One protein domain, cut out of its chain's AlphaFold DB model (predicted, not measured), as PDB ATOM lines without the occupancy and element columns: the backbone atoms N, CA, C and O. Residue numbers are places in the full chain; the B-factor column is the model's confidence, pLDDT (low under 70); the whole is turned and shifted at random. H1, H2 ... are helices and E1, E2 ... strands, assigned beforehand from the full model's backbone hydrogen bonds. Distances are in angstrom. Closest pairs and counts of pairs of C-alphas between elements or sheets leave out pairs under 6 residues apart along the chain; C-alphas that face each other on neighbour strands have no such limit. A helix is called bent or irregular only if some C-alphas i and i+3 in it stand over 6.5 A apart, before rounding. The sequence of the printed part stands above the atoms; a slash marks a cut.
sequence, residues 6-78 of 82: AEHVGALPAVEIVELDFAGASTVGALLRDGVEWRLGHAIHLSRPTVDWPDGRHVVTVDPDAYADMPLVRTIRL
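What this domain is: This is residues 6 to 78 of the 82 residues of an uncharacterized protein of Streptomyces griseoruber (UniProt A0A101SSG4). Helix H3 sits in the middle of a small body, with H2 packed across one side of it and a small sheet of two strands, E1 and E2, on the other side, nearest to the end of H3. The short helix H1 lies away from this body at the start of the printed part, and residues 10 to 16, of which residue 10 belongs to H1, stick out. The printed part has 73 residues, with three named helices and two named strands in the order H1, H2, H3, E1, E2; the sheet has the order E1, E2 and is parallel. The class is mixed, helices and strands, though under half of the residues are in named elements. The whole is compact, with a radius of gyration of the C-alphas of 12.9 A, and its C-alphas span 35 by 28 by 26 A.

How they stand to each other: Strand E1, residues 58 to 61, and strand E2, residues 74 to 77, are parallel neighbours, with 34 degrees between their directions. C-alphas 59 and 75 face each other at 4.7 A. N 59 and O 74 are within hydrogen-bond range at 2.8 A, and N 76 and O 59 at 2.9 A. The closest C-alphas of H3, residues 38 to 47, and E1 are those of Ser 47 and His 58, 6.0 A apart; for H3 and E2 they are those of Ser 47 and Arg 74, 7.4 A apart. H2, residues 22 to 33, and H3 touch, the closest C-alphas being those of Val 28 and Gly 41, 4.8 A apart. They run opposite ways at a steep tilt of 52 degrees. H2 is apart from E1 and E2. H1, residues 6 to 10, is apart from H2, H3, E1 and E2. In H1 and H2 every O i to N i+4 pair is within hydrogen-bond range; in H3 4 of 6 are.

Where its parts are: E1 measures 9.4 A from first to last C-alpha and E2 9.9 A, ending with C-alpha 77 at (-18.450, 33.505, 1.144). H3 measures 14.8 A and is irregular, but only just: C-alphas 39 and 42 are 6.7 A apart. H2 measures 16.5 A and begins with C-alpha 22 at (-21.464, 57.716, -14.879). H1 measures 6.0 A, from C-alpha 6 at (-4.429, 42.973, -15.886).

The domain as a whole: The two C-alphas farthest apart are those of Pro 13 and Asp 34, at 35.6 A. The links from H1 to H2, 11 residues, and from E1 to E2, 12 residues, are long; the link from H2 to H3 is tight and that from H3 to E1 is short. The printed part runs from residue 6 to residue 78 and has no cut. The mean pLDDT of the printed part is 93.5, and no printed residue is under 70.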
ATOM      1  N   ALA A   6      -3.249  42.393 -15.251       89.75
ATOM      2  CA  ALA A   6      -4.429  42.973 -15.886       89.75
ATOM      3  C   ALA A   6      -4.745  42.252 -17.203       89.75
ATOM      4  O   ALA A   6      -5.887  41.870 -17.435       89.75
ATOM      5  N   GLU A   7      -3.716  41.987 -18.008       91.94
ATOM      6  CA  GLU A   7      -3.815  41.227 -19.251       91.94
ATOM      7  C   GLU A   7      -4.310  39.800 -18.994       91.94
ATOM      8  O   GLU A   7      -5.165  39.302 -19.719       91.94
ATOM      9  N   HIS A   8      -3.822  39.155 -17.930       92.06
ATOM     10  CA  HIS A   8      -4.279  37.825 -17.538       92.06
ATOM     11  C   HIS A   8      -5.754  37.813 -17.116       92.06
ATOM     12  O   HIS A   8      -6.503  36.963 -17.585       92.06
ATOM     13  N   VAL A   9      -6.184  38.753 -16.264       91.38
ATOM     14  CA  VAL A   9      -7.588  38.851 -15.824       91.38
ATOM     15  C   VAL A   9      -8.507  39.163 -17.007       91.38
ATOM     16  O   VAL A   9      -9.547  38.528 -17.144       91.38
ATOM     17  N   GLY A  10      -8.108  40.084 -17.888       90.62
ATOM     18  CA  GLY A  10      -8.876  40.437 -19.084       90.62
ATOM     19  C   GLY A  10      -8.986  39.309 -20.116       90.62
ATOM     20  O   GLY A  10      -9.881  39.339 -20.951       90.62
ATOM     21  N   ALA A  11      -8.107  38.303 -20.057       92.75
ATOM     22  CA  ALA A  11      -8.156  37.128 -20.924       92.75
ATOM     23  C   ALA A  11      -9.041  35.987 -20.377       92.75
ATOM     24  O   ALA A  11      -9.187  34.962 -21.044       92.75
ATOM     25  N   LEU A  12      -9.609  36.117 -19.170       95.38
ATOM     26  CA  LEU A  12     -10.454  35.075 -18.584       95.38
ATOM     27  C   LEU A  12     -11.805  34.999 -19.318       95.38
ATOM     28  O   LEU A  12     -12.560  35.967 -19.296       95.38
ATOM     29  N   PRO A  13     -12.185  33.841 -19.891       93.44
ATOM     30  CA  PRO A  13     -13.413  33.727 -20.685       93.44
ATOM     31  C   PRO A  13     -14.697  33.786 -19.846       93.44
ATOM     32  O   PRO A  13     -15.782  33.952 -20.392       93.44
ATOM     33  N   ALA A  14     -14.585  33.608 -18.526       90.88
ATOM     34  CA  ALA A  14     -15.706  33.554 -17.587       90.88
ATOM     35  C   ALA A  14     -15.835  34.821 -16.721       90.88
ATOM     36  O   ALA A  14     -16.606  34.822 -15.762       90.88
ATOM     37  N   VAL A  15     -15.063  35.876 -17.010       90.88
ATOM     38  CA  VAL A  15     -15.087  37.130 -16.250       90.88
ATOM     39  C   VAL A  15     -15.468  38.281 -17.168       90.88
ATOM     40  O   VAL A  15     -14.877  38.475 -18.224       90.88
ATOM     41  N   GLU A  16     -16.438  39.069 -16.724       91.56
ATOM     42  CA  GLU A  16     -16.780  40.357 -17.315       91.56
ATOM     43  C   GLU A  16     -16.114  41.464 -16.485       91.56
ATOM     44  O   GLU A  16     -16.306  41.535 -15.267       91.56
ATOM     45  N   ILE A  17     -15.331  42.333 -17.131       91.38
ATOM     46  CA  ILE A  17     -14.897  43.592 -16.520       91.38
ATOM     47  C   ILE A  17     -16.027  44.595 -16.733       91.38
ATOM     48  O   ILE A  17     -16.268  45.020 -17.860       91.38
ATOM     49  N   VAL A  18     -16.706  44.980 -15.656       91.12
ATOM     50  CA  VAL A  18     -17.758  45.998 -15.728       91.12
ATOM     51  C   VAL A  18     -17.142  47.381 -15.541       91.12
ATOM     52  O   VAL A  18     -16.404  47.618 -14.578       91.12
ATOM     53  N   GLU A  19     -17.436  48.290 -16.468       91.12
ATOM     54  CA  GLU A  19     -16.975  49.674 -16.401       91.12
ATOM     55  C   GLU A  19     -17.677  50.443 -15.278       91.12
ATOM     56  O   GLU A  19     -18.872  50.282 -15.033       91.12
ATOM     57  N   LEU A  20     -16.933  51.335 -14.619       92.00
ATOM     58  CA  LEU A  20     -17.522  52.326 -13.725       92.00
ATOM     59  C   LEU A  20     -18.022  53.503 -14.570       92.00
ATOM     60  O   LEU A  20     -17.330  54.511 -14.723       92.00
ATOM     61  N   ASP A  21     -19.208  53.341 -15.147       92.69
ATOM     62  CA  ASP A  21     -19.868  54.385 -15.925       92.69
ATOM     63  C   ASP A  21     -20.332  55.560 -15.038       92.69
ATOM     64  O   ASP A  21     -20.106  55.605 -13.825       92.69
ATOM     65  N   PHE A  22     -20.997  56.551 -15.631       96.31
ATOM     66  CA  PHE A  22     -21.464  57.716 -14.879       96.31
ATOM     67  C   PHE A  22     -22.474  57.364 -13.771       96.31
ATOM     68  O   PHE A  22     -22.445  57.974 -12.698       96.31
ATOM     69  N   ALA A  23     -23.365  56.396 -13.999       93.94
ATOM     70  CA  ALA A  23     -24.371  55.993 -13.018       93.94
ATOM     71  C   ALA A  23     -23.725  55.245 -11.841       93.94
ATOM     72  O   ALA A  23     -24.049  55.510 -10.674       93.94
ATOM     73  N   GLY A  24     -22.766  54.371 -12.145       94.19
ATOM     74  CA  GLY A  24     -21.896  53.715 -11.184       94.19
ATOM     75  C   GLY A  24     -21.110  54.736 -10.372       94.19
ATOM     76  O   GLY A  24     -21.244  54.776  -9.151       94.19
ATOM     77  N   ALA A  25     -20.372  55.634 -11.027       95.75
ATOM     78  CA  ALA A  25     -19.577  56.668 -10.367       95.75
ATOM     79  C   ALA A  25     -20.429  57.575  -9.464       95.75
ATOM     80  O   ALA A  25     -20.047  57.858  -8.329       95.75
ATOM     81  N   SER A  26     -21.616  57.979  -9.927       97.06
ATOM     82  CA  SER A  26     -22.552  58.795  -9.147       97.06
ATOM     83  C   SER A  26     -23.067  58.054  -7.912       97.06
ATOM     84  O   SER A  26     -23.125  58.627  -6.822       97.06
ATOM     85  N   THR A  27     -23.401  56.768  -8.063       95.06
ATOM     86  CA  THR A  27     -23.830  55.914  -6.948       95.06
ATOM     87  C   THR A  27     -22.711  55.750  -5.927       95.06
ATOM     88  O   THR A  27     -22.931  55.964  -4.737       95.06
ATOM     89  N   VAL A  28     -21.505  55.405  -6.382       95.12
ATOM     90  CA  VAL A  28     -20.341  55.227  -5.509       95.12
ATOM     91  C   VAL A  28     -20.010  56.531  -4.786       95.12
ATOM     92  O   VAL A  28     -19.753  56.513  -3.588       95.12
ATOM     93  N   GLY A  29     -20.080  57.672  -5.474       96.62
ATOM     94  CA  GLY A  29     -19.868  58.985  -4.872       96.62
ATOM     95  C   GLY A  29     -20.895  59.336  -3.791       96.62
ATOM     96  O   GLY A  29     -20.539  59.978  -2.807       96.62
ATOM     97  N   ALA A  30     -22.153  58.912  -3.937       95.88
ATOM     98  CA  ALA A  30     -23.154  59.054  -2.879       95.88
ATOM     99  C   ALA A  30     -22.830  58.156  -1.675       95.88
ATOM    100  O   ALA A  30     -22.752  58.657  -0.560       95.88
ATOM    101  N   LEU A  31     -22.530  56.875  -1.914       94.38
ATOM    102  CA  LEU A  31     -22.163  55.922  -0.860       94.38
ATOM    103  C   LEU A  31     -20.916  56.365  -0.081       94.38
ATOM    104  O   LEU A  31     -20.887  56.266   1.140       94.38
ATOM    105  N   LEU A  32     -19.914  56.913  -0.774       95.31
ATOM    106  CA  LEU A  32     -18.733  57.511  -0.152       95.31
ATOM    107  C   LEU A  32     -19.095  58.639   0.820       95.31
ATOM    108  O   LEU A  32     -18.534  58.710   1.910       95.31
ATOM    109  N   ARG A  33     -20.013  59.536   0.430       96.38
ATOM    110  CA  ARG A  33     -20.473  60.617   1.316       96.38
ATOM    111  C   ARG A  33     -21.194  60.074   2.547       96.38
ATOM    112  O   ARG A  33     -21.088  60.682   3.606       96.38
ATOM    113  N   ASP A  34     -21.850  58.929   2.406       93.62
ATOM    114  CA  ASP A  34     -22.557  58.234   3.483       93.62
ATOM    115  C   ASP A  34     -21.627  57.327   4.322       93.62
ATOM    116  O   ASP A  34     -22.088  56.599   5.197       93.62
ATOM    117  N   GLY A  35     -20.307  57.381   4.088       93.19
ATOM    118  CA  GLY A  35     -19.293  56.682   4.886       93.19
ATOM    119  C   GLY A  35     -18.975  55.258   4.429       93.19
ATOM    120  O   GLY A  35     -18.229  54.552   5.105       93.19
ATOM    121  N   VAL A  36     -19.501  54.819   3.285       93.50
ATOM    122  CA  VAL A  36     -19.168  53.512   2.711       93.50
ATOM    123  C   VAL A  36     -17.785  53.558   2.075       93.50
ATOM    124  O   VAL A  36     -17.497  54.420   1.248       93.50
ATOM    125  N   GLU A  37     -16.946  52.576   2.391       91.12
ATOM    126  CA  GLU A  37     -15.631  52.417   1.772       91.12
ATOM    127  C   GLU A  37     -15.723  52.324   0.239       91.12
ATOM    128  O   GLU A  37     -16.495  51.528  -0.308       91.12
ATOM    129  N   TRP A  38     -14.861  53.066  -0.469       87.50
ATOM    130  CA  TRP A  38     -14.808  53.092  -1.942       87.50
ATOM    131  C   TRP A  38     -14.836  51.688  -2.560       87.50
ATOM    132  O   TRP A  38     -15.559  51.430  -3.523       87.50
ATOM    133  N   ARG A  39     -14.067  50.759  -1.969       86.19
ATOM    134  CA  ARG A  39     -13.912  49.382  -2.458       86.19
ATOM    135  C   ARG A  39     -15.223  48.588  -2.472       86.19
ATOM    136  O   ARG A  39     -15.328  47.625  -3.222       86.19
ATOM    137  N   LEU A  40     -16.188  48.962  -1.630       94.00
ATOM    138  CA  LEU A  40     -17.485  48.298  -1.508       94.00
ATOM    139  C   LEU A  40     -18.520  48.936  -2.435       94.00
ATOM    140  O   LEU A  40     -19.394  48.241  -2.949       94.00
ATOM    141  N   GLY A  41     -18.408  50.244  -2.688       94.31
ATOM    142  CA  GLY A  41     -19.411  51.012  -3.423       94.31
ATOM    143  C   GLY A  41     -19.732  50.446  -4.806       94.31
ATOM    144  O   GLY A  41     -20.903  50.354  -5.171       94.31
ATOM    145  N   HIS A  42     -18.719  50.029  -5.574       93.25
ATOM    146  CA  HIS A  42     -18.957  49.476  -6.912       93.25
ATOM    147  C   HIS A  42     -19.660  48.110  -6.849       93.25
ATOM    148  O   HIS A  42     -20.595  47.861  -7.607       93.25
ATOM    149  N   ALA A  43     -19.283  47.256  -5.892       94.25
ATOM    150  CA  ALA A  43     -19.949  45.976  -5.662       94.25
ATOM    151  C   ALA A  43     -21.409  46.170  -5.217       94.25
ATOM    152  O   ALA A  43     -22.301  45.489  -5.719       94.25
ATOM    153  N   ILE A  44     -21.671  47.151  -4.347       95.31
ATOM    154  CA  ILE A  44     -23.027  47.535  -3.937       95.31
ATOM    155  C   ILE A  44     -23.837  48.007  -5.148       95.31
ATOM    156  O   ILE A  44     -24.968  47.562  -5.330       95.31
ATOM    157  N   HIS A  45     -23.271  48.866  -6.001       94.25
ATOM    158  CA  HIS A  45     -23.947  49.336  -7.209       94.25
ATOM    159  C   HIS A  45     -24.350  48.173  -8.130       94.25
ATOM    160  O   HIS A  45     -25.518  48.073  -8.499       94.25
ATOM    161  N   LEU A  46     -23.421  47.258  -8.426       93.88
ATOM    162  CA  LEU A  46     -23.666  46.112  -9.313       93.88
ATOM    163  C   LEU A  46     -24.549  45.019  -8.698       93.88
ATOM    164  O   LEU A  46     -25.119  44.211  -9.429       93.88
ATOM    165  N   SER A  47     -24.674  44.978  -7.370       95.38
ATOM    166  CA  SER A  47     -25.565  44.032  -6.688       95.38
ATOM    167  C   SER A  47     -27.048  44.374  -6.844       95.38
ATOM    168  O   SER A  47     -27.899  43.534  -6.563       95.38
ATOM    169  N   ARG A  48     -27.377  45.592  -7.298       93.75
ATOM    170  CA  ARG A  48     -28.764  46.034  -7.453       93.75
ATOM    171  C   ARG A  48     -29.482  45.231  -8.549       93.75
ATOM    172  O   ARG A  48     -28.856  44.873  -9.545       93.75
ATOM    173  N   PRO A  49     -30.793  44.980  -8.393       95.19
ATOM    174  CA  PRO A  49     -31.620  44.393  -9.438       95.19
ATOM    175  C   PRO A  49     -31.509  45.103 -10.789       95.19
ATOM    176  O   PRO A  49     -31.569  46.332 -10.864       95.19
ATOM    177  N   THR A  50     -31.412  44.320 -11.861       93.06
ATOM    178  CA  THR A  50     -31.509  44.774 -13.254       93.06
ATOM    179  C   THR A  50     -32.452  43.861 -14.037       93.06
ATOM    180  O   THR A  50     -32.935  42.862 -13.510       93.06
ATOM    181  N   VAL A  51     -32.722  44.182 -15.306       96.06
ATOM    182  CA  VAL A  51     -33.546  43.325 -16.178       96.06
ATOM    183  C   VAL A  51     -32.933  41.928 -16.330       96.06
ATOM    184  O   VAL A  51     -33.647  40.935 -16.227       96.06
ATOM    185  N   ASP A  52     -31.613  41.849 -16.509       93.38
ATOM    186  CA  ASP A  52     -30.900  40.573 -16.657       93.38
ATOM    187  C   ASP A  52     -30.700  39.846 -15.317       93.38
ATOM    188  O   ASP A  52     -30.501  38.633 -15.281       93.38
ATOM    189  N   TRP A  53     -30.752  40.588 -14.207       93.56
ATOM    190  CA  TRP A  53     -30.548  40.089 -12.849       93.56
ATOM    191  C   TRP A  53     -31.660  40.617 -11.939       93.56
ATOM    192  O   TRP A  53     -31.404  41.526 -11.148       93.56
ATOM    193  N   PRO A  54     -32.892  40.085 -12.022       94.81
ATOM    194  CA  PRO A  54     -34.046  40.635 -11.302       94.81
ATOM    195  C   PRO A  54     -33.889  40.562  -9.782       94.81
ATOM    196  O   PRO A  54     -34.372  41.434  -9.067       94.81
ATOM    197  N   ASP A  55     -33.149  39.575  -9.284       93.25
ATOM    198  CA  ASP A  55     -32.796  39.515  -7.870       93.25
ATOM    199  C   ASP A  55     -31.539  40.340  -7.558       93.25
ATOM    200  O   ASP A  55     -31.248  40.601  -6.398       93.25
ATOM    201  N   GLY A  56     -30.760  40.767  -8.550       94.44
ATOM    202  CA  GLY A  56     -29.455  41.408  -8.379       94.44
ATOM    203  C   GLY A  56     -28.285  40.417  -8.378       94.44
ATOM    204  O   GLY A  56     -28.461  39.204  -8.213       94.44
ATOM    205  N   ARG A  57     -27.065  40.919  -8.582       94.69
ATOM    206  CA  ARG A  57     -25.849  40.086  -8.610       94.69
ATOM    207  C   ARG A  57     -25.348  39.792  -7.190       94.69
ATOM    208  O   ARG A  57     -25.447  40.630  -6.297       94.69
ATOM    209  N   HIS A  58     -24.779  38.604  -6.980       96.25
ATOM    210  CA  HIS A  58     -24.134  38.265  -5.707       96.25
ATOM    211  C   HIS A  58     -22.724  38.856  -5.632       96.25
ATOM    212  O   HIS A  58     -21.988  38.851  -6.618       96.25
ATOM    213  N   VAL A  59     -22.314  39.281  -4.439       95.69
ATOM    214  CA  VAL A  59     -20.932  39.663  -4.147       95.69
ATOM    215  C   VAL A  59     -20.176  38.454  -3.613       95.69
ATOM    216  O   VAL A  59     -20.447  37.949  -2.524       95.69
ATOM    217  N   VAL A  60     -19.197  37.989  -4.379       95.25
ATOM    218  CA  VAL A  60     -18.299  36.910  -3.966       95.25
ATOM    219  C   VAL A  60     -17.146  37.524  -3.162       95.25
ATOM    220  O   VAL A  60     -16.380  38.325  -3.692       95.25
ATOM    221  N   THR A  61     -17.032  37.196  -1.872       94.38
ATOM    222  CA  THR A  61     -16.090  37.861  -0.949       94.38
ATOM    223  C   THR A  61     -15.593  36.921   0.151       94.38
ATOM    224  O   THR A  61     -16.308  36.021   0.585       94.38
ATOM    225  N   VAL A  62     -14.366  37.135   0.634       95.56
ATOM    226  CA  VAL A  62     -13.841  36.482   1.854       95.56
ATOM    227  C   VAL A  62     -14.348  37.145   3.139       95.56
ATOM    228  O   VAL A  62     -14.272  36.551   4.209       95.56
ATOM    229  N   ASP A  63     -14.889  38.356   3.021       94.75
ATOM    230  CA  ASP A  63     -15.385  39.187   4.116       94.75
ATOM    231  C   ASP A  63     -16.834  39.611   3.815       94.75
ATOM    232  O   ASP A  63     -17.057  40.641   3.170       94.75
ATOM    233  N   PRO A  64     -17.828  38.763   4.150       95.06
ATOM    234  CA  PRO A  64     -19.242  39.099   3.992       95.06
ATOM    235  C   PRO A  64     -19.720  40.198   4.941       95.06
ATOM    236  O   PRO A  64     -20.638  40.935   4.590       95.06
ATOM    237  N   ASP A  65     -19.098  40.320   6.115       94.62
ATOM    238  CA  ASP A  65     -19.547  41.229   7.174       94.62
ATOM    239  C   ASP A  65     -19.358  42.696   6.760       94.62
ATOM    240  O   ASP A  65     -20.149  43.552   7.147       94.62
ATOM    241  N   ALA A  66     -18.415  42.974   5.850       93.94
ATOM    242  CA  ALA A  66     -18.282  44.271   5.180       93.94
ATOM    243  C   ALA A  66     -19.545  44.741   4.424       93.94
ATOM    244  O   ALA A  66     -19.642  45.917   4.082       93.94
ATOM    245  N   TYR A  67     -20.499  43.848   4.142       94.50
ATOM    246  CA  TYR A  67     -21.760  44.163   3.467       94.50
ATOM    247  C   TYR A  67     -22.993  43.962   4.362       94.50
ATOM    248  O   TYR A  67     -24.109  44.091   3.868       94.50
ATOM    249  N   ALA A  68     -22.826  43.654   5.654       91.56
ATOM    250  CA  ALA A  68     -23.934  43.280   6.540       91.56
ATOM    251  C   ALA A  68     -25.018  44.368   6.659       91.56
ATOM    252  O   ALA A  68     -26.206  44.054   6.687       91.56
ATOM    253  N   ASP A  69     -24.613  45.641   6.643       90.62
ATOM    254  CA  ASP A  69     -25.523  46.791   6.724       90.62
ATOM    255  C   ASP A  69     -26.100  47.212   5.356       90.62
ATOM    256  O   ASP A  69     -26.777  48.235   5.244       90.62
ATOM    257  N   MET A  70     -25.845  46.437   4.295       91.62
ATOM    258  CA  MET A  70     -26.302  46.715   2.932       91.62
ATOM    259  C   MET A  70     -27.443  45.755   2.560       91.62
ATOM    260  O   MET A  70     -27.189  44.686   2.004       91.62
ATOM    261  N   PRO A  71     -28.718  46.119   2.795       82.06
ATOM    262  CA  PRO A  71     -29.843  45.176   2.767       82.06
ATOM    263  C   PRO A  71     -30.108  44.528   1.400       82.06
ATOM    264  O   PRO A  71     -30.787  43.508   1.323       82.06
ATOM    265  N   LEU A  72     -29.595  45.115   0.316       85.44
ATOM    266  CA  LEU A  72     -29.755  44.599  -1.046       85.44
ATOM    267  C   LEU A  72     -28.562  43.761  -1.522       85.44
ATOM    268  O   LEU A  72     -28.635  43.155  -2.589       85.44
ATOM    269  N   VAL A  73     -27.471  43.710  -0.756       95.56
ATOM    270  CA  VAL A  73     -26.286  42.939  -1.132       95.56
ATOM    271  C   VAL A  73     -26.432  41.513  -0.627       95.56
ATOM    272  O   VAL A  73     -26.493  41.261   0.573       95.56
ATOM    273  N   ARG A  74     -26.412  40.548  -1.548       96.00
ATOM    274  CA  ARG A  74     -26.275  39.130  -1.199       96.00
ATOM    275  C   ARG A  74     -24.848  38.676  -1.408       96.00
ATOM    276  O   ARG A  74     -24.291  38.849  -2.489       96.00
ATOM    277  N   THR A  75     -24.270  38.048  -0.394       96.81
ATOM    278  CA  THR A  75     -22.876  37.605  -0.435       96.81
ATOM    279  C   THR A  75     -22.756  36.097  -0.617       96.81
ATOM    280  O   THR A  75     -23.504  35.336  -0.007       96.81
ATOM    281  N   ILE A  76     -21.747  35.661  -1.369       96.56
ATOM    282  CA  ILE A  76     -21.250  34.282  -1.361       96.56
ATOM    283  C   ILE A  76     -19.874  34.305  -0.695       96.56
ATOM    284  O   ILE A  76     -18.962  34.987  -1.169       96.56
ATOM    285  N   ARG A  77     -19.721  33.573   0.414       95.81
ATOM    286  CA  ARG A  77     -18.450  33.505   1.144       95.81
ATOM    287  C   ARG A  77     -17.449  32.639   0.383       95.81
ATOM    288  O   ARG A  77     -17.696  31.457   0.157       95.81
ATOM    289  N   LEU A  78     -16.294  33.212   0.057       93.69
ATOM    290  CA  LEU A  78     -15.135  32.447  -0.387       93.69
ATOM    291  C   LEU A  78     -14.405  31.841   0.818       93.69
ATOM    292  O   LEU A  78     -14.249  32.518   1.838       93.69
TER     293      LEU A  78